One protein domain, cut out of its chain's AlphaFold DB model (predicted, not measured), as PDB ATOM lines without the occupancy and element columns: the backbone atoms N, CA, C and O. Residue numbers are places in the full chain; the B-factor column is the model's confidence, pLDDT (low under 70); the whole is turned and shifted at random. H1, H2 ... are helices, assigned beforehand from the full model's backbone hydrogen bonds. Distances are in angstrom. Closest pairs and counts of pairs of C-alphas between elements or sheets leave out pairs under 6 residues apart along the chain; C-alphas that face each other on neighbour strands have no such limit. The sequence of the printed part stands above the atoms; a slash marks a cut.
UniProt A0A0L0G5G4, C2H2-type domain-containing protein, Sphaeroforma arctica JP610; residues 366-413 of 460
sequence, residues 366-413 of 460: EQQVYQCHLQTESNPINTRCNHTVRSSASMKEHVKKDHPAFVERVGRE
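AT A GLANCE: This is residues 366 to 413 of the 460 residues of the protein "C2H2-type domain-containing protein" of Sphaeroforma arctica JP610 (UniProt A0A0L0G5G4). Two short helices, H1 and then H2, meet near their ends as an L, and before them a long loop, residues 366 to 391, runs out and folds back on itself. A short antiparallel pairing of residues 370 to 371 with 388 to 389 ties the loop's two arms. The class is all helix, though the helices hold 21 of the 48 printed residues; there is no named strand. The whole is flat, 32 by 28 by 15 A, and only just compact, close to loose, with a radius of gyration of the C-alphas of 11.5 A.

IN THESE COORDINATES: Find C-alpha 392 at (17.005, 132.346, 25.020); from there H1, residues 392 to 402, runs 15.1 A. H2, residues 404 to 413, runs 14.7 A to C-alpha 413 at (4.500, 135.010, 42.502).

HOW THE PARTS SIT: Look at the closest C-alphas of H1 and H2, Lys 400 and Val 407, 6.4 A apart: the helices are close but not clearly touching. Their lines are only just about perpendicular, at 72 degrees. In H1 and H2 every O i to N i+4 pair is within hydrogen-bond range.

THE WHOLE: The farthest C-alphas, Glu 366 and Pro 380, are 33.8 A apart. The printed part has no cut, and the link from H1 to H2 is tight. Look for pLDDT under 70 at residues 366 to 369, 376 to 383 and 411 to 413.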
ATOM      1  N   GLU A 366      22.383 134.135  17.798       53.00
ATOM      2  CA  GLU A 366      23.031 132.822  17.695       53.00
ATOM      3  C   GLU A 366      24.346 132.694  18.495       53.00
ATOM      4  O   GLU A 366      24.785 131.582  18.786       53.00
ATOM      5  N   GLN A 367      24.984 133.812  18.880       56.81
ATOM      6  CA  GLN A 367      26.245 133.796  19.652       56.81
ATOM      7  C   GLN A 367      26.092 134.190  21.131       56.81
ATOM      8  O   GLN A 367      27.076 134.192  21.869       56.81
ATOM      9  N   GLN A 368      24.871 134.459  21.610       57.09
ATOM     10  CA  GLN A 368      24.616 134.521  23.052       57.09
ATOM     11  C   GLN A 368      24.421 133.100  23.588       57.09
ATOM     12  O   GLN A 368      23.343 132.517  23.472       57.09
ATOM     13  N   VAL A 369      25.474 132.530  24.182       68.25
ATOM     14  CA  VAL A 369      25.354 131.277  24.937       68.25
ATOM     15  C   VAL A 369      24.940 131.592  26.366       68.25
ATOM     16  O   VAL A 369      25.714 132.105  27.171       68.25
ATOM     17  N   TYR A 370      23.691 131.267  26.669       78.62
ATOM     18  CA  TYR A 370      23.107 131.364  27.996       78.62
ATOM     19  C   TYR A 370      23.536 130.143  28.810       78.62
ATOM     20  O   TYR A 370      23.413 129.012  28.340       78.62
ATOM     21  N   GLN A 371      24.007 130.364  30.034       82.69
ATOM     22  CA  GLN A 371      24.401 129.303  30.959       82.69
ATOM     23  C   GLN A 371      23.362 129.190  32.075       82.69
ATOM     24  O   GLN A 371      23.128 130.154  32.812       82.69
ATOM     25  N   CYS A 372      22.735 128.020  32.198       81.75
ATOM     26  CA  CYS A 372      21.906 127.714  33.358       81.75
ATOM     27  C   CYS A 372      22.797 127.620  34.607       81.75
ATOM     28  O   CYS A 372      23.964 127.251  34.505       81.75
ATOM     29  N   HIS A 373      22.241 127.985  35.763       82.56
ATOM     30  CA  HIS A 373      22.905 127.924  37.072       82.56
ATOM     31  C   HIS A 373      21.945 127.490  38.201       82.56
ATOM     32  O   HIS A 373      22.281 127.609  39.382       82.56
ATOM     33  N   LEU A 374      20.731 127.031  37.866       81.94
ATOM     34  CA  LEU A 374      19.724 126.640  38.856       81.94
ATOM     35  C   LEU A 374      20.129 125.339  39.557       81.94
ATOM     36  O   LEU A 374      20.711 124.447  38.947       81.94
ATOM     37  N   GLN A 375      19.791 125.194  40.836       75.75
ATOM     38  CA  GLN A 375      19.944 123.916  41.534       75.75
ATOM     39  C   GLN A 375      18.989 122.873  40.929       75.75
ATOM     40  O   GLN A 375      17.837 123.185  40.615       75.75
ATOM     41  N   THR A 376      19.470 121.644  40.743       64.38
ATOM     42  CA  THR A 376      18.615 120.495  40.428       64.38
ATOM     43  C   THR A 376      18.160 119.837  41.726       64.38
ATOM     44  O   THR A 376      18.942 119.666  42.658       64.38
ATOM     45  N   GLU A 377      16.895 119.425  41.795       60.03
ATOM     46  CA  GLU A 377      16.353 118.721  42.970       60.03
ATOM     47  C   GLU A 377      16.762 117.229  42.997       60.03
ATOM     48  O   GLU A 377      16.449 116.503  43.934       60.03
ATOM     49  N   SER A 378      17.491 116.768  41.973       63.62
ATOM     50  CA  SER A 378      17.834 115.363  41.718       63.62
ATOM     51  C   SER A 378      19.193 114.897  42.258       63.62
ATOM     52  O   SER A 378      19.499 113.712  42.133       63.62
ATOM     53  N   ASN A 379      20.022 115.771  42.844       51.06
ATOM     54  CA  ASN A 379      21.308 115.367  43.426       51.06
ATOM     55  C   ASN A 379      21.676 116.198  44.677       51.06
ATOM     56  O   ASN A 379      21.983 117.384  44.544       51.06
ATOM     57  N   PRO A 380      21.704 115.604  45.888       57.62
ATOM     58  CA  PRO A 380      21.983 116.333  47.126       57.62
ATOM     59  C   PRO A 380      23.463 116.708  47.323       57.62
ATOM     60  O   PRO A 380      23.771 117.452  48.252       57.62
ATOM     61  N   ILE A 381      24.389 116.230  46.477       61.09
ATOM     62  CA  ILE A 381      25.831 116.513  46.596       61.09
ATOM     63  C   ILE A 381      26.288 117.463  45.476       61.09
ATOM     64  O   ILE A 381      27.056 117.109  44.588       61.09
ATOM     65  N   ASN A 382      25.798 118.703  45.565       54.56
ATOM     66  CA  ASN A 382      26.332 119.906  44.919       54.56
ATOM     67  C   ASN A 382      26.691 119.810  43.417       54.56
ATOM     68  O   ASN A 382      27.864 119.848  43.039       54.56
ATOM     69  N   THR A 383      25.681 119.894  42.550       62.97
ATOM     70  CA  THR A 383      25.842 120.576  41.257       62.97
ATOM     71  C   THR A 383      24.706 121.570  41.022       62.97
ATOM     72  O   THR A 383      23.527 121.225  41.016       62.97
ATOM     73  N   ARG A 384      25.058 122.837  40.769       74.06
ATOM     74  CA  ARG A 384      24.181 123.710  39.976       74.06
ATOM     75  C   ARG A 384      24.099 123.103  38.574       74.06
ATOM     76  O   ARG A 384      25.123 122.665  38.044       74.06
ATOM     77  N   CYS A 385      22.911 123.080  37.979       81.00
ATOM     78  CA  CYS A 385      22.760 122.807  36.556       81.00
ATOM     79  C   CYS A 385      23.678 123.758  35.792       81.00
ATOM     80  O   CYS A 385      23.668 124.951  36.063       81.00
ATOM     81  N   ASN A 386      24.474 123.211  34.877       78.38
ATOM     82  CA  ASN A 386      25.484 123.933  34.108       78.38
ATOM     83  C   ASN A 386      25.216 123.800  32.597       78.38
ATOM     84  O   ASN A 386      26.148 123.686  31.799       78.38
ATOM     85  N   HIS A 387      23.941 123.757  32.198       83.06
ATOM     86  CA  HIS A 387      23.557 123.582  30.799       83.06
ATOM     87  C   HIS A 387      23.802 124.867  29.991       83.06
ATOM     88  O   HIS A 387      23.143 125.887  30.209       83.06
ATOM     89  N   THR A 388      24.710 124.792  29.013       80.75
ATOM     90  CA  THR A 388      24.927 125.845  28.009       80.75
ATOM     91  C   THR A 388      23.852 125.768  26.927       80.75
ATOM     92  O   THR A 388      23.480 124.678  26.490       80.75
ATOM     93  N   VAL A 389      23.329 126.908  26.473       84.25
ATOM     94  CA  VAL A 389      22.260 126.952  25.464       84.25
ATOM     95  C   VAL A 389      22.445 128.145  24.524       84.25
ATOM     96  O   VAL A 389      22.583 129.276  24.976       84.25
ATOM     97  N   ARG A 390      22.405 127.919  23.205       77.69
ATOM     98  CA  ARG A 390      22.690 128.935  22.161       77.69
ATOM     99  C   ARG A 390      21.520 129.881  21.829       77.69
ATOM    100  O   ARG A 390      21.542 130.550  20.805       77.69
ATOM    101  N   SER A 391      20.447 129.872  22.620       80.38
ATOM    102  CA  SER A 391      19.256 130.699  22.381       80.38
ATOM    103  C   SER A 391      18.414 130.847  23.646       80.38
ATOM    104  O   SER A 391      18.198 129.877  24.378       80.38
ATOM    105  N   SER A 392      17.865 132.043  23.871       79.56
ATOM    106  CA  SER A 392      17.005 132.346  25.020       79.56
ATOM    107  C   SER A 392      15.669 131.595  24.974       79.56
ATOM    108  O   SER A 392      15.103 131.287  26.022       79.56
ATOM    109  N   ALA A 393      15.181 131.233  23.781       82.94
ATOM    110  CA  ALA A 393      14.004 130.382  23.619       82.94
ATOM    111  C   ALA A 393      14.282 128.947  24.097       82.94
ATOM    112  O   ALA A 393      13.496 128.374  24.849       82.94
ATOM    113  N   SER A 394      15.443 128.396  23.733       83.81
ATOM    114  CA  SER A 394      15.853 127.058  24.169       83.81
ATOM    115  C   SER A 394      16.228 127.029  25.658       83.81
ATOM    116  O   SER A 394      15.939 126.036  26.317       83.81
ATOM    117  N   MET A 395      16.764 128.122  26.221       84.94
ATOM    118  CA  MET A 395      16.990 128.259  27.670       84.94
ATOM    119  C   MET A 395      15.668 128.246  28.458       84.94
ATOM    120  O   MET A 395      15.561 127.560  29.472       84.94
ATOM    121  N   LYS A 396      14.627 128.942  27.973       88.19
ATOM    122  CA  LYS A 396      13.280 128.893  28.576       88.19
ATOM    123  C   LYS A 396      12.696 127.476  28.566       88.19
ATOM    124  O   LYS A 396      12.105 127.060  29.559       88.19
ATOM    125  N   GLU A 397      12.875 126.738  27.474       89.25
ATOM    126  CA  GLU A 397      12.378 125.362  27.346       89.25
ATOM    127  C   GLU A 397      13.179 124.361  28.203       89.25
ATOM    128  O   GLU A 397      12.579 123.465  28.793       89.25
ATOM    129  N   HIS A 398      14.498 124.549  28.350       90.50
ATOM    130  CA  HIS A 398      15.339 123.814  29.306       90.50
ATOM    131  C   HIS A 398      14.853 124.025  30.750       90.50
ATOM    132  O   HIS A 398      14.495 123.064  31.425       90.50
ATOM    133  N   VAL A 399      14.731 125.278  31.208       89.00
ATOM    134  CA  VAL A 399      14.254 125.585  32.573       89.00
ATOM    135  C   VAL A 399      12.843 125.030  32.820       89.00
ATOM    136  O   VAL A 399      12.547 124.566  33.918       89.00
ATOM    137  N   LYS A 400      11.980 125.005  31.799       89.31
ATOM    138  CA  LYS A 400      10.631 124.426  31.881       89.31
ATOM    139  C   LYS A 400      10.609 122.895  31.993       89.31
ATOM    140  O   LYS A 400       9.693 122.371  32.623       89.31
ATOM    141  N   LYS A 401      11.567 122.189  31.386       86.25
ATOM    142  CA  LYS A 401      11.657 120.716  31.419       86.25
ATOM    143  C   LYS A 401      12.429 120.204  32.627       86.25
ATOM    144  O   LYS A 401      11.948 119.316  33.322       86.25
ATOM    145  N   ASP A 402      13.583 120.806  32.893       83.69
ATOM    146  CA  ASP A 402      14.576 120.276  33.830       83.69
ATOM    147  C   ASP A 402      14.518 120.959  35.213       83.69
ATOM    148  O   ASP A 402      15.081 120.452  36.181       83.69
ATOM    149  N   HIS A 403      13.793 122.083  35.335       85.31
ATOM    150  CA  HIS A 403      13.563 122.804  36.598       85.31
ATOM    151  C   HIS A 403      12.072 123.174  36.838       85.31
ATOM    152  O   HIS A 403      11.761 124.331  37.152       85.31
ATOM    153  N   PRO A 404      11.112 122.227  36.740       82.56
ATOM    154  CA  PRO A 404       9.676 122.526  36.823       82.56
ATOM    155  C   PRO A 404       9.252 123.176  38.154       82.56
ATOM    156  O   PRO A 404       8.447 124.109  38.150       82.56
ATOM    157  N   ALA A 405       9.840 122.766  39.285       81.50
ATOM    158  CA  ALA A 405       9.546 123.323  40.610       81.50
ATOM    159  C   ALA A 405       9.935 124.812  40.759       81.50
ATOM    160  O   ALA A 405       9.310 125.555  41.520       81.50
ATOM    161  N   PHE A 406      10.932 125.281  39.998       80.88
ATOM    162  CA  PHE A 406      11.260 126.707  39.910       80.88
ATOM    163  C   PHE A 406      10.194 127.470  39.113       80.88
ATOM    164  O   PHE A 406       9.739 128.532  39.541       80.88
ATOM    165  N   VAL A 407       9.749 126.911  37.981       82.25
ATOM    166  CA  VAL A 407       8.720 127.531  37.133       82.25
ATOM    167  C   VAL A 407       7.387 127.662  37.871       82.25
ATOM    168  O   VAL A 407       6.733 128.697  37.744       82.25
ATOM    169  N   GLU A 408       7.003 126.678  38.688       80.00
ATOM    170  CA  GLU A 408       5.776 126.773  39.486       80.00
ATOM    171  C   GLU A 408       5.850 127.893  40.541       80.00
ATOM    172  O   GLU A 408       4.897 128.658  40.701       80.00
ATOM    173  N   ARG A 409       6.999 128.047  41.215       77.75
ATOM    174  CA  ARG A 409       7.230 129.093  42.229       77.75
ATOM    175  C   ARG A 409       7.057 130.497  41.639       77.75
ATOM    176  O   ARG A 409       6.195 131.250  42.088       77.75
ATOM    177  N   VAL A 410       7.766 130.777  40.544       76.00
ATOM    178  CA  VAL A 410       7.698 132.060  39.814       76.00
ATOM    179  C   VAL A 410       6.337 132.262  39.116       76.00
ATOM    180  O   VAL A 410       5.944 133.387  38.791       76.00
ATOM    181  N   GLY A 411       5.590 131.181  38.869       69.69
ATOM    182  CA  GLY A 411       4.207 131.227  38.389       69.69
ATOM    183  C   GLY A 411       3.210 131.686  39.459       69.69
ATOM    184  O   GLY A 411       2.286 132.437  39.146       69.69
ATOM    185  N   ARG A 412       3.418 131.287  40.721       64.38
ATOM    186  CA  ARG A 412       2.595 131.708  41.870       64.38
ATOM    187  C   ARG A 412       2.870 133.162  42.272       64.38
ATOM    188  O   ARG A 412       1.930 133.882  42.581       64.38
ATOM    189  N   GLU A 413       4.119 133.617  42.199       57.09
ATOM    190  CA  GLU A 413       4.500 135.010  42.502       57.09
ATOM    191  C   GLU A 413       3.888 136.024  41.516       57.09
ATOM    192  O   GLU A 413       3.498 137.118  41.912       57.09
TER     193      GLU A 413